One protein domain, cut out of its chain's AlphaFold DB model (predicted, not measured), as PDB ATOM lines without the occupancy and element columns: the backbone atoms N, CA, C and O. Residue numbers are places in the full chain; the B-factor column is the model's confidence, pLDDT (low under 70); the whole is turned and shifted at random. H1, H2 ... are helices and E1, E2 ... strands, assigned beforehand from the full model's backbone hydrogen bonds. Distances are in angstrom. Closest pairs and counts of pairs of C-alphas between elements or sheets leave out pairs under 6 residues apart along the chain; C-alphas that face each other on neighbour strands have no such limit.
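What this domain is: This is residues 18 to 158 and 372 to 415 of the 1109 residues of an uncharacterized protein of Dendrothele bispora (strain CBS 962.96) (UniProt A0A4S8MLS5). A strongly twisted sheet of three strands makes the middle layer, with H1 over one face and the long helix H5, with the shorter H4, over the other. H3 and long unnamed stretches lengthen the domain at one end, and H2 lies toward the other, where residues 53 to 58 stick out. The printed part has 185 residues with five named helices and three named strands, in the order H1, H2, E1, H3, E2, E3, H4, H5; the sheet's order is E1, E2, E3, all antiparallel. The class is mixed, helices and strands, with 87 residues, under half, in named elements. The whole is compact, with a radius of gyration of the C-alphas of 18.2 A, and its outline is elongated, 65 by 34 by 31 A.

How they stand to each other: H1, residues 32 to 44, is on the sheet of E1, residues 63 to 71, E2, residues 127 to 135, and E3, residues 146 to 153. It runs along E3, at 15 degrees on the local plane, with a height over the sheet of 8.7 A; the closest C-alphas are those of Asn 38 and Ile 148, 5.1 A apart. H2, residues 46 to 53, is close to H1 but not clearly touching, with the C-alphas of Leu 42 and Gly 48 closest at 6.8 A. E1 and E2 are antiparallel at 158 degrees, with N 66 and O 132 within hydrogen-bond range at 2.8 A. H3, residues 102 to 111, is not on the sheet and touches no helix. E2 and E3 form a hairpin, with N 129 and O 151 within hydrogen-bond range at 2.9 A; E3 bends by 52 degrees at residue 149. H4, residues 372 to 381, and H5, residues 391 to 410, are on the face opposite H1, giving three layers, helices on both faces of a sheet. H5 lies over E2 and E3 and runs along the strands, at 14 degrees to E2 on the local plane. H4 and H5 touch, only just about perpendicular at 73 degrees, with the C-alphas of Val 379 and Arg 397 closest at 5.6 A. H5 touches H2 with residues 406 to 410 alone; the C-alphas of Phe 47 and Ser 406 are closest, 5.4 A. In each helix every O i to N i+4 pair is within hydrogen-bond range.

Where its parts are: H1 begins at C-alpha 32, (101.178, 128.581, 150.096), and spans 18.2 A. E1 spans 25.9 A from C-alpha 63, (116.636, 122.875, 159.328); E2 spans 25.1 A and E3 20.2 A. H5 spans 28.8 A and ends at C-alpha 410, (129.626, 122.586, 144.199).

The domain as a whole: The C-alphas of Thr 57 and Gln 116 are the two farthest apart, 67.4 A. Residues 159 to 371 are not printed, and C-alphas 158 and 372 are 19.4 A apart across the cut. The links E1 to H3 and H3 to E2 are long. Mean pLDDT of the printed part is 76.6; it is under 70 in residues 53 to 59, 114 to 120, 153 to 158 and 383 to 388.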
ATOM      1  N   SER A  18     120.422 129.423 133.698       73.44
ATOM      2  CA  SER A  18     120.332 129.506 135.159       73.44
ATOM      3  C   SER A  18     119.977 128.141 135.762       73.44
ATOM      4  O   SER A  18     119.107 127.416 135.277       73.44
ATOM      5  N   THR A  19     120.700 127.782 136.816       71.81
ATOM      6  CA  THR A  19     120.690 126.474 137.481       71.81
ATOM      7  C   THR A  19     119.585 126.320 138.527       71.81
ATOM      8  O   THR A  19     119.411 125.225 139.067       71.81
ATOM      9  N   ILE A  20     118.832 127.390 138.802       75.50
ATOM     10  CA  ILE A  20     117.647 127.399 139.666       75.50
ATOM     11  C   ILE A  20     116.517 128.223 139.019       75.50
ATOM     12  O   ILE A  20     116.787 129.242 138.383       75.50
ATOM     13  N   PRO A  21     115.239 127.840 139.185       78.81
ATOM     14  CA  PRO A  21     114.120 128.701 138.813       78.81
ATOM     15  C   PRO A  21     114.128 130.022 139.609       78.81
ATOM     16  O   PRO A  21     114.449 130.000 140.800       78.81
ATOM     17  N   PRO A  22     113.714 131.159 139.015       79.81
ATOM     18  CA  PRO A  22     113.611 132.418 139.744       79.81
ATOM     19  C   PRO A  22     112.667 132.361 140.948       79.81
ATOM     20  O   PRO A  22     111.568 131.786 140.891       79.81
ATOM     21  N   LEU A  23     113.086 133.028 142.025       85.44
ATOM     22  CA  LEU A  23     112.213 133.322 143.152       85.44
ATOM     23  C   LEU A  23     111.100 134.280 142.708       85.44
ATOM     24  O   LEU A  23     111.305 135.140 141.851       85.44
ATOM     25  N   ILE A  24     109.926 134.136 143.317       85.75
ATOM     26  CA  ILE A  24     108.821 135.096 143.194       85.75
ATOM     27  C   ILE A  24     108.532 135.635 144.592       85.75
ATOM     28  O   ILE A  24     108.469 134.865 145.556       85.75
ATOM     29  N   ALA A  25     108.383 136.955 144.684       87.25
ATOM     30  CA  ALA A  25     107.851 137.631 145.857       87.25
ATOM     31  C   ALA A  25     106.319 137.641 145.789       87.25
ATOM     32  O   ALA A  25     105.757 137.926 144.732       87.25
ATOM     33  N   SER A  26     105.645 137.354 146.901       85.88
ATOM     34  CA  SER A  26     104.185 137.411 146.948       85.88
ATOM     35  C   SER A  26     103.726 138.878 146.870       85.88
ATOM     36  O   SER A  26     104.236 139.704 147.634       85.88
ATOM     37  N   PRO A  27     102.769 139.224 145.986       82.62
ATOM     38  CA  PRO A  27     102.324 140.607 145.767       82.62
ATOM     39  C   PRO A  27     101.546 141.197 146.953       82.62
ATOM     40  O   PRO A  27     101.486 142.413 147.107       82.62
ATOM     41  N   ALA A  28     100.988 140.336 147.806       80.94
ATOM     42  CA  ALA A  28     100.308 140.694 149.045       80.94
ATOM     43  C   ALA A  28     100.728 139.718 150.164       80.94
ATOM     44  O   ALA A  28     101.913 139.386 150.297       80.94
ATOM     45  N   PHE A  29      99.780 139.248 150.979       74.69
ATOM     46  CA  PHE A  29     100.034 138.228 151.997       74.69
ATOM     47  C   PHE A  29     100.607 136.933 151.379       74.69
ATOM     48  O   PHE A  29     100.079 136.475 150.363       74.69
ATOM     49  N   PRO A  30     101.661 136.323 151.964       76.50
ATOM     50  CA  PRO A  30     102.275 135.112 151.420       76.50
ATOM     51  C   PRO A  30     101.301 133.933 151.303       76.50
ATOM     52  O   PRO A  30     100.773 133.447 152.305       76.50
ATOM     53  N   ILE A  31     101.105 133.439 150.080       75.25
ATOM     54  CA  ILE A  31     100.259 132.272 149.800       75.25
ATOM     55  C   ILE A  31     101.091 130.993 149.678       75.25
ATOM     56  O   ILE A  31     102.265 131.010 149.305       75.25
ATOM     57  N   ALA A  32     100.471 129.854 149.988       71.25
ATOM     58  CA  ALA A  32     101.178 128.581 150.096       71.25
ATOM     59  C   ALA A  32     101.903 128.171 148.803       71.25
ATOM     60  O   ALA A  32     103.049 127.730 148.856       71.25
ATOM     61  N   SER A  33     101.252 128.350 147.650       76.44
ATOM     62  CA  SER A  33     101.774 128.015 146.319       76.44
ATOM     63  C   SER A  33     103.115 128.676 146.009       76.44
ATOM     64  O   SER A  33     104.003 128.022 145.462       76.44
ATOM     65  N   ASP A  34     103.285 129.944 146.384       79.19
ATOM     66  CA  ASP A  34     104.489 130.721 146.076       79.19
ATOM     67  C   ASP A  34     105.696 130.152 146.817       79.19
ATOM     68  O   ASP A  34     106.760 129.945 146.230       79.19
ATOM     69  N   ILE A  35     105.494 129.851 148.103       81.25
ATOM     70  CA  ILE A  35     106.523 129.358 149.016       81.25
ATOM     71  C   ILE A  35     106.889 127.909 148.673       81.25
ATOM     72  O   ILE A  35     108.070 127.570 148.642       81.25
ATOM     73  N   ILE A  36     105.899 127.068 148.335       81.56
ATOM     74  CA  ILE A  36     106.131 125.708 147.821       81.56
ATOM     75  C   ILE A  36     106.984 125.771 146.551       81.56
ATOM     76  O   ILE A  36     108.016 125.112 146.481       81.56
ATOM     77  N   ARG A  37     106.609 126.606 145.572       84.25
ATOM     78  CA  ARG A  37     107.339 126.730 144.302       84.25
ATOM     79  C   ARG A  37     108.755 127.291 144.499       84.25
ATOM     80  O   ARG A  37     109.685 126.816 143.852       84.25
ATOM     81  N   ASN A  38     108.951 128.254 145.406       86.56
ATOM     82  CA  ASN A  38     110.286 128.740 145.788       86.56
ATOM     83  C   ASN A  38     111.127 127.633 146.466       86.56
ATOM     84  O   ASN A  38     112.329 127.530 146.225       86.56
ATOM     85  N   LEU A  39     110.514 126.766 147.277       83.00
ATOM     86  CA  LEU A  39     111.196 125.638 147.917       83.00
ATOM     87  C   LEU A  39     111.529 124.507 146.922       83.00
ATOM     88  O   LEU A  39     112.595 123.900 146.995       83.00
ATOM     89  N   GLU A  40     110.659 124.244 145.948       81.94
ATOM     90  CA  GLU A  40     110.935 123.317 144.845       81.94
ATOM     91  C   GLU A  40     112.049 123.848 143.930       81.94
ATOM     92  O   GLU A  40     112.910 123.078 143.491       81.94
ATOM     93  N   ALA A  41     112.111 125.165 143.707       78.56
ATOM     94  CA  ALA A  41     113.233 125.811 143.026       78.56
ATOM     95  C   ALA A  41     114.567 125.573 143.762       78.56
ATOM     96  O   ALA A  41     115.576 125.272 143.125       78.56
ATOM     97  N   LEU A  42     114.564 125.598 145.101       75.88
ATOM     98  CA  LEU A  42     115.751 125.325 145.917       75.88
ATOM     99  C   LEU A  42     116.250 123.869 145.800       75.88
ATOM    100  O   LEU A  42     117.455 123.636 145.709       75.88
ATOM    101  N   PHE A  43     115.347 122.882 145.793       74.56
ATOM    102  CA  PHE A  43     115.716 121.454 145.772       74.56
ATOM    103  C   PHE A  43     115.855 120.826 144.372       74.56
ATOM    104  O   PHE A  43     116.336 119.688 144.256       74.56
ATOM    105  N   SER A  44     115.457 121.535 143.311       73.00
ATOM    106  CA  SER A  44     115.597 121.080 141.918       73.00
ATOM    107  C   SER A  44     116.999 121.302 141.336       73.00
ATOM    108  O   SER A  44     117.428 120.499 140.511       73.00
ATOM    109  N   GLY A  45     117.727 122.327 141.792       72.06
ATOM    110  CA  GLY A  45     119.085 122.641 141.331       72.06
ATOM    111  C   GLY A  45     120.224 121.841 142.002       72.06
ATOM    112  O   GLY A  45     119.977 120.942 142.816       72.06
ATOM    113  N   PRO A  46     121.498 122.198 141.721       72.19
ATOM    114  CA  PRO A  46     122.693 121.487 142.205       72.19
ATOM    115  C   PRO A  46     122.818 121.376 143.733       72.19
ATOM    116  O   PRO A  46     123.395 120.419 144.243       72.19
ATOM    117  N   PHE A  47     122.244 122.324 144.478       77.06
ATOM    118  CA  PHE A  47     122.157 122.270 145.941       77.06
ATOM    119  C   PHE A  47     121.330 121.066 146.424       77.06
ATOM    120  O   PHE A  47     121.729 120.360 147.350       77.06
ATOM    121  N   GLY A  48     120.220 120.762 145.744       76.06
ATOM    122  CA  GLY A  48     119.438 119.559 146.012       76.06
ATOM    123  C   GLY A  48     120.180 118.273 145.640       76.06
ATOM    124  O   GLY A  48     120.011 117.266 146.321       76.06
ATOM    125  N   GLU A  49     121.020 118.283 144.598       76.19
ATOM    126  CA  GLU A  49     121.894 117.142 144.272       76.19
ATOM    127  C   GLU A  49     122.902 116.885 145.397       76.19
ATOM    128  O   GLU A  49     123.035 115.748 145.848       76.19
ATOM    129  N   LEU A  50     123.548 117.946 145.894       75.00
ATOM    130  CA  LEU A  50     124.520 117.869 146.982       75.00
ATOM    131  C   LEU A  50     123.904 117.223 148.233       75.00
ATOM    132  O   LEU A  50     124.450 116.241 148.734       75.00
ATOM    133  N   LEU A  51     122.721 117.681 148.662       75.62
ATOM    134  CA  LEU A  51     121.996 117.124 149.815       75.62
ATOM    135  C   LEU A  51     121.535 115.669 149.628       75.62
ATOM    136  O   LEU A  51     121.431 114.939 150.611       75.62
ATOM    137  N   ARG A  52     121.283 115.236 148.383       74.25
ATOM    138  CA  ARG A  52     120.985 113.832 148.036       74.25
ATOM    139  C   ARG A  52     122.238 112.947 147.981       74.25
ATOM    140  O   ARG A  52     122.113 111.731 148.060       74.25
ATOM    141  N   SER A  53     123.421 113.542 147.813       68.31
ATOM    142  CA  SER A  53     124.709 112.836 147.687       68.31
ATOM    143  C   SER A  53     125.533 112.778 148.978       68.31
ATOM    144  O   SER A  53     126.367 111.892 149.121       68.31
ATOM    145  N   GLY A  54     125.315 113.717 149.905       58.53
ATOM    146  CA  GLY A  54     126.062 113.850 151.161       58.53
ATOM    147  C   GLY A  54     125.331 113.336 152.404       58.53
ATOM    148  O   GLY A  54     125.719 113.697 153.510       58.53
ATOM    149  N   GLY A  55     124.247 112.574 152.235       55.81
ATOM    150  CA  GLY A  55     123.479 112.004 153.339       55.81
ATOM    151  C   GLY A  55     124.021 110.646 153.787       55.81
ATOM    152  O   GLY A  55     124.159 109.735 152.972       55.81
ATOM    153  N   ASP A  56     124.251 110.499 155.092       52.28
ATOM    154  CA  ASP A  56     124.352 109.187 155.739       52.28
ATOM    155  C   ASP A  56     123.010 108.427 155.666       52.28
ATOM    156  O   ASP A  56     121.982 108.967 155.240       52.28
ATOM    157  N   THR A  57     123.010 107.161 156.096       45.31
ATOM    158  CA  THR A  57     121.974 106.135 155.832       45.31
ATOM    159  C   THR A  57     120.512 106.482 156.168       45.31
ATOM    160  O   THR A  57     119.618 105.741 155.759       45.31
ATOM    161  N   THR A  58     120.228 107.593 156.857       51.88
ATOM    162  CA  THR A  58     118.871 108.057 157.202       51.88
ATOM    163  C   THR A  58     118.325 109.192 156.323       51.88
ATOM    164  O   THR A  58     117.110 109.371 156.285       51.88
ATOM    165  N   ASN A  59     119.162 109.944 155.591       63.81
ATOM    166  CA  ASN A  59     118.763 111.099 154.753       63.81
ATOM    167  C   ASN A  59     117.986 112.244 155.465       63.81
ATOM    168  O   ASN A  59     117.331 113.053 154.801       63.81
ATOM    169  N   ILE A  60     118.052 112.353 156.798       72.25
ATOM    170  CA  ILE A  60     117.362 113.406 157.569       72.25
ATOM    171  C   ILE A  60     118.296 114.602 157.813       72.25
ATOM    172  O   ILE A  60     119.392 114.446 158.348       72.25
ATOM    173  N   TRP A  61     117.830 115.804 157.453       75.06
ATOM    174  CA  TRP A  61     118.543 117.076 157.620       75.06
ATOM    175  C   TRP A  61     117.796 118.006 158.583       75.06
ATOM    176  O   TRP A  61     116.645 118.364 158.334       75.06
ATOM    177  N   ASN A  62     118.474 118.455 159.641       79.50
ATOM    178  CA  ASN A  62     117.948 119.452 160.575       79.50
ATOM    179  C   ASN A  62     117.936 120.844 159.913       79.50
ATOM    180  O   ASN A  62     118.958 121.285 159.378       79.50
ATOM    181  N   ILE A  63     116.803 121.553 159.958       80.56
ATOM    182  CA  ILE A  63     116.636 122.875 159.328       80.56
ATOM    183  C   ILE A  63     115.961 123.889 160.254       80.56
ATOM    184  O   ILE A  63     115.156 123.538 161.114       80.56
ATOM    185  N   VAL A  64     116.251 125.163 160.008       83.38
ATOM    186  CA  VAL A  64     115.579 126.325 160.601       83.38
ATOM    187  C   VAL A  64     115.022 127.222 159.502       83.38
ATOM    188  O   VAL A  64     115.571 127.271 158.396       83.38
ATOM    189  N   ILE A  65     113.940 127.942 159.799       80.94
ATOM    190  CA  ILE A  65     113.361 128.939 158.895       80.94
ATOM    191  C   ILE A  65     113.563 130.325 159.513       80.94
ATOM    192  O   ILE A  65     112.875 130.714 160.454       80.94
ATOM    193  N   MET A  66     114.558 131.049 159.007       82.69
ATOM    194  CA  MET A  66     114.862 132.419 159.415       82.69
ATOM    195  C   MET A  66     113.875 133.374 158.763       82.69
ATOM    196  O   MET A  66     113.622 133.271 157.566       82.69
ATOM    197  N   PHE A  67     113.360 134.318 159.535       76.81
ATOM    198  CA  PHE A  67     112.638 135.483 159.057       76.81
ATOM    199  C   PHE A  67     113.416 136.718 159.463       76.81
ATOM    200  O   PHE A  67     113.938 136.754 160.571       76.81
ATOM    201  N   ASP A  68     113.486 137.706 158.577       75.06
ATOM    202  CA  ASP A  68     114.023 139.032 158.876       75.06
ATOM    203  C   ASP A  68     113.410 140.084 157.931       75.06
ATOM    204  O   ASP A  68     112.836 139.729 156.895       75.06
ATOM    205  N   GLU A  69     113.473 141.365 158.292       76.75
ATOM    206  CA  GLU A  69     112.826 142.465 157.567       76.75
ATOM    207  C   GLU A  69     113.868 143.469 157.042       76.75
ATOM    208  O   GLU A  69     114.555 144.151 157.799       76.75
ATOM    209  N   ILE A  70     113.996 143.570 155.714       77.19
ATOM    210  CA  ILE A  70     114.967 144.454 155.056       77.19
ATOM    211  C   ILE A  70     114.285 145.716 154.521       77.19
ATOM    212  O   ILE A  70     113.369 145.633 153.706       77.19
ATOM    213  N   ALA A  71     114.770 146.897 154.913       78.06
ATOM    214  CA  ALA A  71     114.323 148.166 154.330       78.06
ATOM    215  C   ALA A  71     114.598 148.229 152.812       78.06
ATOM    216  O   ALA A  71     115.746 148.053 152.373       78.06
ATOM    217  N   VAL A  72     113.543 148.512 152.041       79.88
ATOM    218  CA  VAL A  72     113.489 148.553 150.566       79.88
ATOM    219  C   VAL A  72     113.135 149.952 150.051       79.88
ATOM    220  O   VAL A  72     112.774 150.848 150.812       79.88
ATOM    221  N   GLU A  73     113.246 150.169 148.739       80.56
ATOM    222  CA  GLU A  73     112.708 151.381 148.119       80.56
ATOM    223  C   GLU A  73     111.176 151.321 148.016       80.56
ATOM    224  O   GLU A  73     110.612 150.362 147.488       80.56
ATOM    225  N   LYS A  74     110.507 152.395 148.459       80.62
ATOM    226  CA  LYS A  74     109.051 152.610 148.345       80.62
ATOM    227  C   LYS A  74     108.652 152.848 146.881       80.62
ATOM    228  O   LYS A  74     108.438 153.982 146.453       80.62
ATOM    229  N   ARG A  75     108.615 151.774 146.088       79.25
ATOM    230  CA  ARG A  75     108.412 151.800 144.632       79.25
ATOM    231  C   ARG A  75     107.560 150.618 144.180       79.25
ATOM    232  O   ARG A  75     107.847 149.482 144.543       79.25
ATOM    233  N   LEU A  76     106.563 150.883 143.332       83.94
ATOM    234  CA  LEU A  76     105.831 149.822 142.639       83.94
ATOM    235  C   LEU A  76     106.600 149.314 141.418       83.94
ATOM    236  O   LEU A  76     107.244 150.094 140.709       83.94
ATOM    237  N   ARG A  77     106.468 148.017 141.140       82.94
ATOM    238  CA  ARG A  77     106.962 147.345 139.934       82.94
ATOM    239  C   ARG A  77     105.927 146.348 139.432       82.94
ATOM    240  O   ARG A  77     105.307 145.666 140.235       82.94
ATOM    241  N   TRP A  78     105.784 146.223 138.119       86.94
ATOM    242  CA  TRP A  78     105.055 145.112 137.507       86.94
ATOM    243  C   TRP A  78     106.010 143.930 137.307       86.94
ATOM    244  O   TRP A  78     107.100 144.122 136.765       86.94
ATOM    245  N   ASP A  79     105.626 142.729 137.742       83.81
ATOM    246  CA  ASP A  79     106.397 141.507 137.504       83.81
ATOM    247  C   ASP A  79     105.878 140.747 136.263       83.81
ATOM    248  O   ASP A  79     104.783 140.174 136.302       83.81
ATOM    249  N   PRO A  80     106.671 140.636 135.176       78.69
ATOM    250  CA  PRO A  80     106.271 139.911 133.968       78.69
ATOM    251  C   PRO A  80     106.095 138.396 134.174       78.69
ATOM    252  O   PRO A  80     105.566 137.717 133.292       78.69
ATOM    253  N   LYS A  81     106.551 137.833 135.304       76.88
ATOM    254  CA  LYS A  81     106.433 136.394 135.608       76.88
ATOM    255  C   LYS A  81     105.056 136.034 136.177       76.88
ATOM    256  O   LYS A  81     104.603 134.904 135.981       76.88
ATOM    257  N   THR A  82     104.390 136.979 136.846       80.81
ATOM    258  CA  THR A  82     103.083 136.804 137.511       80.81
ATOM    259  C   THR A  82     101.968 137.705 136.978       80.81
ATOM    260  O   THR A  82     100.820 137.474 137.341       80.81
ATOM    261  N   ASN A  83     102.276 138.716 136.157       86.69
ATOM    262  CA  ASN A  83     101.383 139.826 135.776       86.69
ATOM    263  C   ASN A  83     100.992 140.776 136.933       86.69
ATOM    264  O   ASN A  83     100.218 141.711 136.719       86.69
ATOM    265  N   HIS A  84     101.527 140.572 138.143       87.88
ATOM    266  CA  HIS A  84     101.120 141.303 139.344       87.88
ATOM    267  C   HIS A  84     101.964 142.558 139.622       87.88
ATOM    268  O   HIS A  84     103.116 142.676 139.196       87.88
ATOM    269  N   VAL A  85     101.396 143.484 140.399       85.75
ATOM    270  CA  VAL A  85     102.101 144.630 140.982       85.75
ATOM    271  C   VAL A  85     102.754 144.236 142.309       85.75
ATOM    272  O   VAL A  85     102.092 143.795 143.245       85.75
ATOM    273  N   LEU A  86     104.064 144.445 142.405       87.06
ATOM    274  CA  LEU A  86     104.874 144.335 143.616       87.06
ATOM    275  C   LEU A  86     105.185 145.733 144.174       87.06
ATOM    276  O   LEU A  86     105.216 146.709 143.425       87.06
ATOM    277  N   GLY A  87     105.475 145.831 145.475       80.56
ATOM    278  CA  GLY A  87     105.882 147.086 146.134       80.56
ATOM    279  C   GLY A  87     104.808 147.766 146.991       80.56
ATOM    280  O   GLY A  87     105.099 148.773 147.637       80.56
ATOM    281  N   MET A  88     103.595 147.214 147.042       86.06
ATOM    282  CA  MET A  88     102.589 147.553 148.057       86.06
ATOM    283  C   MET A  88     102.888 146.822 149.373       86.06
ATOM    284  O   MET A  88     103.527 145.767 149.374       86.06
ATOM    285  N   CYS A  89     102.413 147.354 150.499       78.75
ATOM    286  CA  CYS A  89     102.400 146.614 151.756       78.75
ATOM    287  C   CYS A  89     101.207 145.646 151.811       78.75
ATOM    288  O   CYS A  89     100.061 146.037 151.589       78.75
ATOM    289  N   ARG A  90     101.449 144.393 152.200       76.88
ATOM    290  CA  ARG A  90     100.403 143.369 152.383       76.88
ATOM    291  C   ARG A  90      99.317 143.738 153.401       76.88
ATOM    292  O   ARG A  90      98.222 143.202 153.328       76.88
ATOM    293  N   GLU A  91      99.603 144.621 154.364       72.12
ATOM    294  CA  GLU A  91      98.636 144.990 155.412       72.12
ATOM    295  C   GLU A  91      97.499 145.897 154.913       72.12
ATOM    296  O   GLU A  91      96.524 146.088 155.642       72.12
ATOM    297  N   HIS A  92      97.636 146.474 153.712       73.00
ATOM    298  CA  HIS A  92      96.698 147.454 153.143       73.00
ATOM    299  C   HIS A  92      96.466 147.293 151.633       73.00
ATOM    300  O   HIS A  92      95.463 147.779 151.128       73.00
ATOM    301  N   GLY A  93      97.368 146.625 150.906       70.44
ATOM    302  CA  GLY A  93      97.245 146.331 149.477       70.44
ATOM    303  C   GLY A  93      96.877 144.870 149.196       70.44
ATOM    304  O   GLY A  93      97.233 143.960 149.947       70.44
ATOM    305  N   THR A  94      96.178 144.646 148.086       76.50
ATOM    306  CA  THR A  94      95.763 143.323 147.594       76.50
ATOM    307  C   THR A  94      96.680 142.823 146.471       76.50
ATOM    308  O   THR A  94      97.550 143.541 145.981       76.50
ATOM    309  N   ALA A  95      96.506 141.567 146.051       79.69
ATOM    310  CA  ALA A  95      97.176 141.043 144.866       79.69
ATOM    311  C   ALA A  95      96.517 141.633 143.602       79.69
ATOM    312  O   ALA A  95      95.452 141.177 143.192       79.69
ATOM    313  N   LEU A  96      97.130 142.671 143.030       82.12
ATOM    314  CA  LEU A  96      96.642 143.369 141.837       82.12
ATOM    315  C   LEU A  96      97.386 142.890 140.585       82.12
ATOM    316  O   LEU A  96      98.613 142.981 140.528       82.12
ATOM    317  N   GLU A  97      96.650 142.428 139.576       84.25
ATOM    318  CA  GLU A  97      97.151 142.263 138.206       84.25
ATOM    319  C   GLU A  97      97.036 143.576 137.418       84.25
ATOM    320  O   GLU A  97      96.142 144.370 137.687       84.25
ATOM    321  N   LEU A  98      97.902 143.793 136.419       80.50
ATOM    322  CA  LEU A  98      97.731 144.891 135.456       80.50
ATOM    323  C   LEU A  98      97.181 144.371 134.132       80.50
ATOM    324  O   LEU A  98      97.901 143.710 133.376       80.50
ATOM    325  N   ASN A  99      95.926 144.708 133.840       81.81
ATOM    326  CA  ASN A  99      95.203 144.261 132.656       81.81
ATOM    327  C   ASN A  99      94.634 145.430 131.821       81.81
ATOM    328  O   ASN A  99      94.642 145.320 130.593       81.81
ATOM    329  N   THR A 100      94.247 146.559 132.427       80.44
ATOM    330  CA  THR A 100      93.837 147.800 131.729       80.44
ATOM    331  C   THR A 100      94.584 149.043 132.242       80.44
ATOM    332  O   THR A 100      95.449 148.939 133.116       80.44
ATOM    333  N   ASP A 101      94.317 150.229 131.676       75.94
ATOM    334  CA  ASP A 101      94.828 151.495 132.216       75.94
ATOM    335  C   ASP A 101      94.043 152.024 133.432       75.94
ATOM    336  O   ASP A 101      94.641 152.695 134.276       75.94
ATOM    337  N   GLU A 102      92.764 151.665 133.597       77.75
ATOM    338  CA  GLU A 102      91.981 152.005 134.794       77.75
ATOM    339  C   GLU A 102      92.518 151.327 136.070       77.75
ATOM    340  O   GLU A 102      92.502 151.951 137.133       77.75
ATOM    341  N   ASP A 103      93.072 150.106 135.965       78.19
ATOM    342  CA  ASP A 103      93.730 149.394 137.080       78.19
ATOM    343  C   ASP A 103      94.829 150.249 137.746       78.19
ATOM    344  O   ASP A 103      95.040 150.190 138.959       78.19
ATOM    345  N   VAL A 104      95.549 151.051 136.951       76.12
ATOM    346  CA  VAL A 104      96.638 151.916 137.431       76.12
ATOM    347  C   VAL A 104      96.108 153.217 138.017       76.12
ATOM    348  O   VAL A 104      96.664 153.702 139.000       76.12
ATOM    349  N   ASP A 105      95.046 153.783 137.448       77.12
ATOM    350  CA  ASP A 105      94.518 155.067 137.914       77.12
ATOM    351  C   ASP A 105      93.789 154.917 139.259       77.12
ATOM    352  O   ASP A 105      94.057 155.697 140.173       77.12
ATOM    353  N   VAL A 106      93.016 153.840 139.460       80.56
ATOM    354  CA  VAL A 106      92.448 153.489 140.780       80.56
ATOM    355  C   VAL A 106      93.554 153.243 141.817       80.56
ATOM    356  O   VAL A 106      93.468 153.710 142.953       80.56
ATOM    357  N   LEU A 107      94.629 152.551 141.427       80.00
ATOM    358  CA  LEU A 107      95.783 152.303 142.295       80.00
ATOM    359  C   LEU A 107      96.503 153.600 142.702       80.00
ATOM    360  O   LEU A 107      96.965 153.712 143.837       80.00
ATOM    361  N   VAL A 108      96.605 154.581 141.799       78.06
ATOM    362  CA  VAL A 108      97.202 155.891 142.097       78.06
ATOM    363  C   VAL A 108      96.302 156.711 143.025       78.06
ATOM    364  O   VAL A 108      96.831 157.294 143.970       78.06
ATOM    365  N   GLU A 109      94.979 156.712 142.835       78.88
ATOM    366  CA  GLU A 109      94.033 157.411 143.724       78.88
ATOM    367  C   GLU A 109      94.027 156.839 145.157       78.88
ATOM    368  O   GLU A 109      94.047 157.596 146.127       78.88
ATOM    369  N   GLU A 110      94.067 155.512 145.315       80.12
ATOM    370  CA  GLU A 110      94.080 154.845 146.631       80.12
ATOM    371  C   GLU A 110      95.432 154.976 147.375       80.12
ATOM    372  O   GLU A 110      95.474 154.882 148.610       80.12
ATOM    373  N   LEU A 111      96.531 155.222 146.644       75.75
ATOM    374  CA  LEU A 111      97.866 155.541 147.184       75.75
ATOM    375  C   LEU A 111      98.068 157.037 147.472       75.75
ATOM    376  O   LEU A 111      98.793 157.382 148.407       75.75
ATOM    377  N   HIS A 112      97.463 157.920 146.672       78.44
ATOM    378  CA  HIS A 112      97.609 159.380 146.747       78.44
ATOM    379  C   HIS A 112      96.238 160.075 146.673       78.44
ATOM    380  O   HIS A 112      95.915 160.670 145.642       78.44
ATOM    381  N   PRO A 113      95.427 160.042 147.751       72.12
ATOM    382  CA  PRO A 113      94.103 160.653 147.744       72.12
ATOM    383  C   PRO A 113      94.144 162.147 147.402       72.12
ATOM    384  O   PRO A 113      94.867 162.925 148.027       72.12
ATOM    385  N   SER A 114      93.312 162.558 146.443       58.22
ATOM    386  CA  SER A 114      93.218 163.945 145.958       58.22
ATOM    387  C   SER A 114      92.791 164.962 147.030       58.22
ATOM    388  O   SER A 114      93.079 166.154 146.905       58.22
ATOM    389  N   ASP A 115      92.111 164.509 148.089       64.75
ATOM    390  CA  ASP A 115      91.601 165.351 149.175       64.75
ATOM    391  C   ASP A 115      92.634 165.566 150.294       64.75
ATOM    392  O   ASP A 115      93.051 164.636 150.991       64.75
ATOM    393  N   GLN A 116      92.991 166.834 150.534       44.69
ATOM    394  CA  GLN A 116      93.945 167.237 151.574       44.69
ATOM    395  C   GLN A 116      93.436 166.936 152.995       44.69
ATOM    396  O   GLN A 116      92.787 167.766 153.636       44.69
ATOM    397  N   GLY A 117      93.798 165.762 153.513       46.47
ATOM    398  CA  GLY A 117      93.498 165.321 154.880       46.47
ATOM    399  C   GLY A 117      93.006 163.877 154.993       46.47
ATOM    400  O   GLY A 117      92.889 163.382 156.112       46.47
ATOM    401  N   THR A 118      92.742 163.207 153.871       57.41
ATOM    402  CA  THR A 118      92.397 161.780 153.827       57.41
ATOM    403  C   THR A 118      93.664 160.932 153.986       57.41
ATOM    404  O   THR A 118      94.643 161.152 153.276       57.41
ATOM    405  N   GLU A 119      93.675 159.971 154.918       58.31
ATOM    406  CA  GLU A 119      94.780 159.003 155.015       58.31
ATOM    407  C   GLU A 119      94.747 158.048 153.802       58.31
ATOM    408  O   GLU A 119      93.659 157.607 153.417       58.31
ATOM    409  N   PRO A 120      95.900 157.724 153.182       69.69
ATOM    410  CA  PRO A 120      95.958 156.794 152.057       69.69
ATOM    411  C   PRO A 120      95.486 155.400 152.482       69.69
ATOM    412  O   PRO A 120      95.777 154.934 153.585       69.69
ATOM    413  N   ARG A 121      94.730 154.738 151.603       71.62
ATOM    414  CA  ARG A 121      94.121 153.433 151.891       71.62
ATOM    415  C   ARG A 121      95.078 152.284 151.635       71.62
ATOM    416  O   ARG A 121      95.046 151.312 152.382       71.62
ATOM    417  N   ILE A 122      95.943 152.422 150.633       78.00
ATOM    418  CA  ILE A 122      97.058 151.518 150.339       78.00
ATOM    419  C   ILE A 122      98.358 152.242 150.723       78.00
ATOM    420  O   ILE A 122      98.464 153.456 150.557       78.00
ATOM    421  N   HIS A 123      99.378 151.521 151.200       76.81
ATOM    422  CA  HIS A 123     100.727 152.081 151.352       76.81
ATOM    423  C   HIS A 123     101.754 151.344 150.487       76.81
ATOM    424  O   HIS A 123     101.645 150.147 150.216       76.81
ATOM    425  N   TYR A 124     102.814 152.062 150.118       79.88
ATOM    426  CA  TYR A 124     104.065 151.456 149.665       79.88
ATOM    427  C   TYR A 124     104.691 150.608 150.782       79.88
ATOM    428  O   TYR A 124     104.668 151.003 151.950       79.88
ATOM    429  N   ALA A 125     105.322 149.493 150.419       79.56
ATOM    430  CA  ALA A 125     106.169 148.738 151.335       79.56
ATOM    431  C   ALA A 125     107.400 149.567 151.753       79.56
ATOM    432  O   ALA A 125     108.096 150.119 150.899       79.56
ATOM    433  N   SER A 126     107.669 149.654 153.058       74.38
ATOM    434  CA  SER A 126     108.919 150.190 153.622       74.38
ATOM    435  C   SER A 126     109.971 149.102 153.806       74.38
ATOM    436  O   SER A 126     111.151 149.339 153.548       74.38
ATOM    437  N   GLU A 127     109.540 147.902 154.185       78.31
ATOM    438  CA  GLU A 127     110.381 146.721 154.330       78.31
ATOM    439  C   GLU A 127     109.868 145.567 153.454       78.31
ATOM    440  O   GLU A 127     108.684 145.476 153.118       78.31
ATOM    441  N   ALA A 128     110.767 144.648 153.111       83.38
ATOM    442  CA  ALA A 128     110.418 143.303 152.682       83.38
ATOM    443  C   ALA A 128     110.668 142.338 153.843       83.38
ATOM    444  O   ALA A 128     111.801 142.210 154.303       83.38
ATOM    445  N   THR A 129     109.639 141.615 154.281       83.19
ATOM    446  CA  THR A 129     109.843 140.438 155.133       83.19
ATOM    447  C   THR A 129     110.345 139.306 154.251       83.19
ATOM    448  O   THR A 129     109.700 138.955 153.256       83.19
ATOM    449  N   VAL A 130     111.479 138.722 154.620       84.44
ATOM    450  CA  VAL A 130     112.117 137.622 153.898       84.44
ATOM    451  C   VAL A 130     112.149 136.402 154.804       84.44
ATOM    452  O   VAL A 130     112.707 136.455 155.892       84.44
ATOM    453  N   GLY A 131     111.551 135.300 154.353       85.38
ATOM    454  CA  GLY A 131     111.665 133.988 154.987       85.38
ATOM    455  C   GLY A 131     112.660 133.119 154.224       85.38
ATOM    456  O   GLY A 131     112.565 133.015 153.000       85.38
ATOM    457  N   ALA A 132     113.606 132.486 154.915       87.69
ATOM    458  CA  ALA A 132     114.711 131.735 154.326       87.69
ATOM    459  C   ALA A 132     115.020 130.441 155.091       87.69
ATOM    460  O   ALA A 132     115.063 130.419 156.317       87.69
ATOM    461  N   VAL A 133     115.307 129.360 154.365       87.00
ATOM    462  CA  VAL A 133     115.778 128.099 154.956       87.00
ATOM    463  C   VAL A 133     117.271 128.200 155.272       87.00
ATOM    464  O   VAL A 133     118.063 128.634 154.435       87.00
ATOM    465  N   GLY A 134     117.664 127.759 156.465       85.88
ATOM    466  CA  GLY A 134     119.052 127.515 156.849       85.88
ATOM    467  C   GLY A 134     119.213 126.078 157.330       85.88
ATOM    468  O   GLY A 134     118.465 125.626 158.193       85.88
ATOM    469  N   ILE A 135     120.190 125.345 156.796       84.44
ATOM    470  CA  ILE A 135     120.489 123.985 157.267       84.44
ATOM    471  C   ILE A 135     121.360 124.072 158.524       84.44
ATOM    472  O   ILE A 135     122.245 124.928 158.613       84.44
ATOM    473  N   LEU A 136     121.097 123.218 159.511       82.94
ATOM    474  CA  LEU A 136     121.916 123.074 160.714       82.94
ATOM    475  C   LEU A 136     122.983 122.002 160.460       82.94
ATOM    476  O   LEU A 136     122.788 120.829 160.761       82.94
ATOM    477  N   SER A 137     124.095 122.411 159.849       81.19
ATOM    478  CA  SER A 137     125.228 121.539 159.520       81.19
ATOM    479  C   SER A 137     126.554 122.268 159.730       81.19
ATOM    480  O   SER A 137     126.638 123.484 159.547       81.19
ATOM    481  N   GLY A 138     127.602 121.513 160.075       73.44
ATOM    482  CA  GLY A 138     128.976 122.018 160.098       73.44
ATOM    483  C   GLY A 138     129.602 122.199 158.708       73.44
ATOM    484  O   GLY A 138     130.630 122.860 158.577       73.44
ATOM    485  N   ASP A 139     128.982 121.643 157.663       76.12
ATOM    486  CA  ASP A 139     129.451 121.760 156.283       76.12
ATOM    487  C   ASP A 139     129.185 123.164 155.711       76.12
ATOM    488  O   ASP A 139     128.052 123.520 155.367       76.12
ATOM    489  N   LYS A 140     130.263 123.945 155.547       71.69
ATOM    490  CA  LYS A 140     130.225 125.305 154.984       71.69
ATOM    491  C   LYS A 140     129.550 125.371 153.605       71.69
ATOM    492  O   LYS A 140     128.926 126.382 153.296       71.69
ATOM    493  N   ARG A 141     129.591 124.297 152.802       70.62
ATOM    494  CA  ARG A 141     129.005 124.258 151.445       70.62
ATOM    495  C   ARG A 141     127.491 124.466 151.442       70.62
ATOM    496  O   ARG A 141     126.952 125.044 150.506       70.62
ATOM    497  N   ILE A 142     126.795 124.008 152.484       74.94
ATOM    498  CA  ILE A 142     125.324 124.070 152.586       74.94
ATOM    499  C   ILE A 142     124.834 125.105 153.612       74.94
ATOM    500  O   ILE A 142     123.664 125.116 153.987       74.94
ATOM    501  N   TYR A 143     125.732 125.988 154.049       72.69
ATOM    502  CA  TYR A 143     125.547 126.882 155.191       72.69
ATOM    503  C   TYR A 143     124.656 128.099 154.912       72.69
ATOM    504  O   TYR A 143     123.867 128.496 155.771       72.69
ATOM    505  N   SER A 144     124.801 128.693 153.722       77.06
ATOM    506  CA  SER A 144     124.149 129.932 153.271       77.06
ATOM    507  C   SER A 144     122.625 129.918 153.450       77.06
ATOM    508  O   SER A 144     121.990 128.933 153.064       77.06
ATOM    509  N   ALA A 145     122.029 131.024 153.908       84.81
ATOM    510  CA  ALA A 145     120.574 131.183 153.915       84.81
ATOM    511  C   ALA A 145     119.986 131.097 152.494       84.81
ATOM    512  O   ALA A 145     120.580 131.576 151.526       84.81
ATOM    513  N   ARG A 146     118.806 130.481 152.375       86.12
ATOM    514  CA  ARG A 146     118.115 130.218 151.105       86.12
ATOM    515  C   ARG A 146     116.706 130.828 151.139       86.12
ATOM    516  O   ARG A 146     115.807 130.191 151.692       86.12
ATOM    517  N   PRO A 147     116.496 132.052 150.619       88.00
ATOM    518  CA  PRO A 147     115.184 132.700 150.618       88.00
ATOM    519  C   PRO A 147     114.106 131.863 149.914       88.00
ATOM    520  O   PRO A 147     114.314 131.376 148.806       88.00
ATOM    521  N   ILE A 148     112.953 131.711 150.568       86.69
ATOM    522  CA  ILE A 148     111.764 130.993 150.075       86.69
ATOM    523  C   ILE A 148     110.480 131.835 150.128       86.69
ATOM    524  O   ILE A 148     109.487 131.489 149.490       86.69
ATOM    525  N   LEU A 149     110.486 132.943 150.867       86.38
ATOM    526  CA  LEU A 149     109.371 133.875 151.018       86.38
ATOM    527  C   LEU A 149     109.922 135.297 150.943       86.38
ATOM    528  O   LEU A 149     110.926 135.597 151.582       86.38
ATOM    529  N   ILE A 150     109.264 136.164 150.176       87.75
ATOM    530  CA  ILE A 150     109.543 137.603 150.092       87.75
ATOM    531  C   ILE A 150     108.176 138.289 149.979       87.75
ATOM    532  O   ILE A 150     107.388 137.902 149.118       87.75
ATOM    533  N   SER A 151     107.863 139.258 150.840       84.75
ATOM    534  CA  SER A 151     106.584 139.991 150.808       84.75
ATOM    535  C   SER A 151     106.732 141.380 151.437       84.75
ATOM    536  O   SER A 151     107.367 141.526 152.483       84.75
ATOM    537  N   GLY A 152     106.163 142.401 150.790       82.19
ATOM    538  CA  GLY A 152     106.247 143.797 151.229       82.19
ATOM    539  C   GLY A 152     105.380 144.099 152.453       82.19
ATOM    540  O   GLY A 152     104.252 143.617 152.563       82.19
ATOM    541  N   THR A 153     105.884 144.930 153.365       67.88
ATOM    542  CA  THR A 153     105.192 145.343 154.595       67.88
ATOM    543  C   THR A 153     105.384 146.825 154.898       67.88
ATOM    544  O   THR A 153     106.287 147.478 154.377       67.88
ATOM    545  N   CYS A 154     104.509 147.349 155.751       59.81
ATOM    546  CA  CYS A 154     104.673 148.627 156.438       59.81
ATOM    547  C   CYS A 154     104.624 148.501 157.976       59.81
ATOM    548  O   CYS A 154     104.654 149.516 158.679       59.81
ATOM    549  N   LYS A 155     104.447 147.279 158.516       55.12
ATOM    550  CA  LYS A 155     104.186 147.002 159.943       55.12
ATOM    551  C   LYS A 155     104.685 145.604 160.352       55.12
ATOM    552  O   LYS A 155     103.924 144.636 160.301       55.12
ATOM    553  N   GLY A 156     105.903 145.515 160.884       43.75
ATOM    554  CA  GLY A 156     106.440 144.295 161.503       43.75
ATOM    555  C   GLY A 156     105.681 143.861 162.767       43.75
ATOM    556  O   GLY A 156     106.029 144.267 163.875       43.75
ATOM    557  N   LYS A 157     104.622 143.048 162.621       44.38
ATOM    558  CA  LYS A 157     103.881 142.403 163.727       44.38
ATOM    559  C   LYS A 157     103.246 141.068 163.313       44.38
ATOM    560  O   LYS A 157     102.367 141.078 162.458       44.38
ATOM    561  N   SER A 158     103.580 139.959 163.993       51.03
ATOM    562  CA  SER A 158     102.628 138.879 164.397       51.03
ATOM    563  C   SER A 158     103.255 137.581 164.958       51.03
ATOM    564  O   SER A 158     102.506 136.677 165.339       51.03
ATOM    565  N   LEU A 372     120.963 135.245 157.091       80.81
ATOM    566  CA  LEU A 372     120.007 136.047 156.332       80.81
ATOM    567  C   LEU A 372     120.457 137.517 156.280       80.81
ATOM    568  O   LEU A 372     120.481 138.093 155.195       80.81
ATOM    569  N   GLU A 373     120.972 138.069 157.382       79.38
ATOM    570  CA  GLU A 373     121.612 139.397 157.404       79.38
ATOM    571  C   GLU A 373     122.818 139.464 156.439       79.38
ATOM    572  O   GLU A 373     122.972 140.416 155.667       79.38
ATOM    573  N   SER A 374     123.635 138.406 156.383       78.75
ATOM    574  CA  SER A 374     124.710 138.261 155.389       78.75
ATOM    575  C   SER A 374     124.182 138.219 153.946       78.75
ATOM    576  O   SER A 374     124.766 138.834 153.050       78.75
ATOM    577  N   GLN A 375     123.035 137.569 153.711       82.25
ATOM    578  CA  GLN A 375     122.381 137.521 152.400       82.25
ATOM    579  C   GLN A 375     121.846 138.906 151.984       82.25
ATOM    580  O   GLN A 375     122.024 139.307 150.831       82.25
ATOM    581  N   PHE A 376     121.306 139.687 152.925       84.50
ATOM    582  CA  PHE A 376     120.939 141.091 152.713       84.50
ATOM    583  C   PHE A 376     122.160 141.961 152.378       84.50
ATOM    584  O   PHE A 376     122.095 142.806 151.482       84.50
ATOM    585  N   GLY A 377     123.292 141.734 153.055       78.62
ATOM    586  CA  GLY A 377     124.569 142.389 152.763       78.62
ATOM    587  C   GLY A 377     125.066 142.120 151.339       78.62
ATOM    588  O   GLY A 377     125.470 143.052 150.638       78.62
ATOM    589  N   ILE A 378     124.964 140.873 150.871       80.19
ATOM    590  CA  ILE A 378     125.294 140.483 149.490       80.19
ATOM    591  C   ILE A 378     124.355 141.185 148.492       80.19
ATOM    592  O   ILE A 378     124.822 141.867 147.580       80.19
ATOM    593  N   VAL A 379     123.035 141.111 148.693       82.62
ATOM    594  CA  VAL A 379     122.044 141.746 147.798       82.62
ATOM    595  C   VAL A 379     122.234 143.268 147.693       82.62
ATOM    596  O   VAL A 379     122.104 143.832 146.603       82.62
ATOM    597  N   ARG A 380     122.603 143.934 148.795       77.19
ATOM    598  CA  ARG A 380     122.892 145.380 148.840       77.19
ATOM    599  C   ARG A 380     124.248 145.779 148.244       77.19
ATOM    600  O   ARG A 380     124.451 146.966 148.008       77.19
ATOM    601  N   THR A 381     125.169 144.840 148.012       77.31
ATOM    602  CA  THR A 381     126.509 145.126 147.455       77.31
ATOM    603  C   THR A 381     126.663 144.734 145.984       77.31
ATOM    604  O   THR A 381     127.489 145.329 145.294       77.31
ATOM    605  N   MET A 382     125.825 143.828 145.463       74.75
ATOM    606  CA  MET A 382     125.855 143.355 144.067       74.75
ATOM    607  C   MET A 382     125.893 144.452 142.986       74.75
ATOM    608  O   MET A 382     126.501 144.239 141.940       74.75
ATOM    609  N   ALA A 383     125.249 145.601 143.209       65.56
ATOM    610  CA  ALA A 383     125.162 146.689 142.227       65.56
ATOM    611  C   ALA A 383     126.200 147.817 142.434       65.56
ATOM    612  O   ALA A 383     126.240 148.763 141.644       65.56
ATOM    613  N   GLY A 384     127.036 147.742 143.478       57.53
ATOM    614  CA  GLY A 384     128.099 148.708 143.793       57.53
ATOM    615  C   GLY A 384     127.607 150.100 144.215       57.53
ATOM    616  O   GLY A 384     127.740 150.481 145.374       57.53
ATOM    617  N   ASN A 385     127.042 150.859 143.272       52.28
ATOM    618  CA  ASN A 385     126.573 152.235 143.473       52.28
ATOM    619  C   ASN A 385     125.106 152.317 143.925       52.28
ATOM    620  O   ASN A 385     124.717 153.295 144.565       52.28
ATOM    621  N   ASP A 386     124.295 151.308 143.598       51.09
ATOM    622  CA  ASP A 386     122.896 151.227 144.014       51.09
ATOM    623  C   ASP A 386     122.723 150.274 145.204       51.09
ATOM    624  O   ASP A 386     122.587 149.060 145.051       51.09
ATOM    625  N   SER A 387     122.722 150.842 146.411       57.16
ATOM    626  CA  SER A 387     122.402 150.093 147.631       57.16
ATOM    627  C   SER A 387     120.897 149.959 147.892       57.16
ATOM    628  O   SER A 387     120.526 149.411 148.931       57.16
ATOM    629  N   GLY A 388     120.057 150.544 147.034       64.19
ATOM    630  CA  GLY A 388     118.614 150.373 147.055       64.19
ATOM    631  C   GLY A 388     118.214 149.050 146.407       64.19
ATOM    632  O   GLY A 388     118.958 148.460 145.623       64.19
ATOM    633  N   THR A 389     117.030 148.576 146.770       78.38
ATOM    634  CA  THR A 389     116.303 147.513 146.068       78.38
ATOM    635  C   THR A 389     114.821 147.761 146.276       78.38
ATOM    636  O   THR A 389     114.392 147.863 147.426       78.38
ATOM    637  N   ASP A 390     114.035 147.805 145.207       85.88
ATOM    638  CA  ASP A 390     112.596 147.541 145.304       85.88
ATOM    639  C   ASP A 390     112.319 146.026 145.483       85.88
ATOM    640  O   ASP A 390     113.241 145.206 145.437       85.88
ATOM    641  N   ILE A 391     111.059 145.634 145.712       83.94
ATOM    642  CA  ILE A 391     110.676 144.226 145.963       83.94
ATOM    643  C   ILE A 391     111.071 143.293 144.801       83.94
ATOM    644  O   ILE A 391     111.526 142.169 145.037       83.94
ATOM    645  N   LEU A 392     110.924 143.748 143.550       86.00
ATOM    646  CA  LEU A 392     111.258 142.953 142.366       86.00
ATOM    647  C   LEU A 392     112.777 142.792 142.255       86.00
ATOM    648  O   LEU A 392     113.265 141.663 142.222       86.00
ATOM    649  N   GLN A 393     113.524 143.898 142.302       84.06
ATOM    650  CA  GLN A 393     114.990 143.885 142.295       84.06
ATOM    651  C   GLN A 393     115.563 143.036 143.438       84.06
ATOM    652  O   GLN A 393     116.528 142.302 143.220       84.06
ATOM    653  N   PHE A 394     114.969 143.088 144.637       87.12
ATOM    654  CA  PHE A 394     115.382 142.242 145.754       87.12
ATOM    655  C   PHE A 394     115.216 140.754 145.409       87.12
ATOM    656  O   PHE A 394     116.166 139.993 145.571       87.12
ATOM    657  N   SER A 395     114.064 140.336 144.866       86.62
ATOM    658  CA  SER A 395     113.832 138.936 144.462       86.62
ATOM    659  C   SER A 395     114.818 138.430 143.397       86.62
ATOM    660  O   SER A 395     115.265 137.279 143.453       86.62
ATOM    661  N   GLU A 396     115.225 139.290 142.462       84.75
ATOM    662  CA  GLU A 396     116.135 138.927 141.373       84.75
ATOM    663  C   GLU A 396     117.595 138.878 141.845       84.75
ATOM    664  O   GLU A 396     118.298 137.899 141.577       84.75
ATOM    665  N   ARG A 397     118.034 139.856 142.651       86.81
ATOM    666  CA  ARG A 397     119.350 139.834 143.318       86.81
ATOM    667  C   ARG A 397     119.450 138.662 144.310       86.81
ATOM    668  O   ARG A 397     120.476 137.983 144.355       86.81
ATOM    669  N   ALA A 398     118.379 138.343 145.043       86.38
ATOM    670  CA  ALA A 398     118.312 137.181 145.934       86.38
ATOM    671  C   ALA A 398     118.358 135.844 145.176       86.38
ATOM    672  O   ALA A 398     119.043 134.918 145.620       86.38
ATOM    673  N   THR A 399     117.711 135.752 144.007       86.56
ATOM    674  CA  THR A 399     117.845 134.599 143.096       86.56
ATOM    675  C   THR A 399     119.305 134.436 142.668       86.56
ATOM    676  O   THR A 399     119.891 133.382 142.904       86.56
ATOM    677  N   GLY A 400     119.939 135.491 142.140       84.56
ATOM    678  CA  GLY A 400     121.349 135.451 141.731       84.56
ATOM    679  C   GLY A 400     122.301 135.080 142.874       84.56
ATOM    680  O   GLY A 400     123.215 134.278 142.693       84.56
ATOM    681  N   SER A 401     122.047 135.583 144.087       85.44
ATOM    682  CA  SER A 401     122.811 135.222 145.290       85.44
ATOM    683  C   SER A 401     122.653 133.741 145.651       85.44
ATOM    684  O   SER A 401     123.609 133.114 146.104       85.44
ATOM    685  N   THR A 402     121.463 133.176 145.443       83.81
ATOM    686  CA  THR A 402     121.154 131.761 145.706       83.81
ATOM    687  C   THR A 402     121.763 130.845 144.640       83.81
ATOM    688  O   THR A 402     122.215 129.742 144.954       83.81
ATOM    689  N   GLU A 403     121.842 131.301 143.389       83.81
ATOM    690  CA  GLU A 403     122.558 130.615 142.310       83.81
ATOM    691  C   GLU A 403     124.067 130.577 142.590       83.81
ATOM    692  O   GLU A 403     124.646 129.492 142.658       83.81
ATOM    693  N   VAL A 404     124.697 131.725 142.873       83.44
ATOM    694  CA  VAL A 404     126.129 131.790 143.222       83.44
ATOM    695  C   VAL A 404     126.442 130.914 144.439       83.44
ATOM    696  O   VAL A 404     127.370 130.108 144.385       83.44
ATOM    697  N   ALA A 405     125.624 130.961 145.495       80.62
ATOM    698  CA  ALA A 405     125.779 130.081 146.654       80.62
ATOM    699  C   ALA A 405     125.557 128.585 146.336       80.62
ATOM    700  O   ALA A 405     126.004 127.724 147.088       80.62
ATOM    701  N   SER A 406     124.863 128.227 145.251       80.50
ATOM    702  CA  SER A 406     124.761 126.832 144.775       80.50
ATOM    703  C   SER A 406     125.985 126.406 143.959       80.50
ATOM    704  O   SER A 406     126.396 125.248 144.019       80.50
ATOM    705  N   ILE A 407     126.596 127.340 143.225       81.00
ATOM    706  CA  ILE A 407     127.828 127.116 142.461       81.00
ATOM    707  C   ILE A 407     129.023 126.963 143.414       81.00
ATOM    708  O   ILE A 407     129.776 126.001 143.281       81.00
ATOM    709  N   LEU A 408     129.158 127.836 144.420       80.19
ATOM    710  CA  LEU A 408     130.208 127.740 145.445       80.19
ATOM    711  C   LEU A 408     130.076 126.464 146.294       80.19
ATOM    712  O   LEU A 408     131.076 125.808 146.567       80.19
ATOM    713  N   ALA A 409     128.851 126.026 146.607       76.56
ATOM    714  CA  ALA A 409     128.610 124.737 147.264       76.56
ATOM    715  C   ALA A 409     129.161 123.535 146.467       76.56
ATOM    716  O   ALA A 409     129.620 122.553 147.056       76.56
ATOM    717  N   LYS A 410     129.121 123.612 145.127       77.44
ATOM    718  CA  LYS A 410     129.626 122.586 144.199       77.44
ATOM    719  C   LYS A 410     131.127 122.726 143.909       77.44
ATOM    720  O   LYS A 410     131.771 121.725 143.602       77.44
ATOM    721  N   TYR A 411     131.682 123.930 144.045       79.81
ATOM    722  CA  TYR A 411     133.089 124.254 143.798       79.81
ATOM    723  C   TYR A 411     133.683 125.078 144.961       79.81
ATOM    724  O   TYR A 411     133.962 126.268 144.792       79.81
ATOM    725  N   PRO A 412     133.901 124.473 146.147       71.69
ATOM    726  CA  PRO A 412     134.271 125.213 147.358       71.69
ATOM    727  C   PRO A 412     135.619 125.939 147.255       71.69
ATOM    728  O   PRO A 412     135.839 126.942 147.922       71.69
ATOM    729  N   GLN A 413     136.511 125.479 146.373       75.69
ATOM    730  CA  GLN A 413     137.788 126.128 146.063       75.69
ATOM    731  C   GLN A 413     137.658 127.496 145.357       75.69
ATOM    732  O   GLN A 413     138.669 128.141 145.085       75.69
ATOM    733  N   TRP A 414     136.437 127.927 145.021       77.38
ATOM    734  CA  TRP A 414     136.135 129.268 144.505       77.38
ATOM    735  C   TRP A 414     135.569 130.213 145.580       77.38
ATOM    736  O   TRP A 414     135.407 131.402 145.308       77.38
ATOM    737  N   ASP A 415     135.277 129.722 146.790       70.06
ATOM    738  CA  ASP A 415     134.703 130.523 147.877       70.06
ATOM    739  C   ASP A 415     135.789 131.359 148.577       70.06
ATOM    740  O   ASP A 415     136.465 130.922 149.509       70.06
TER     741      ASP A 415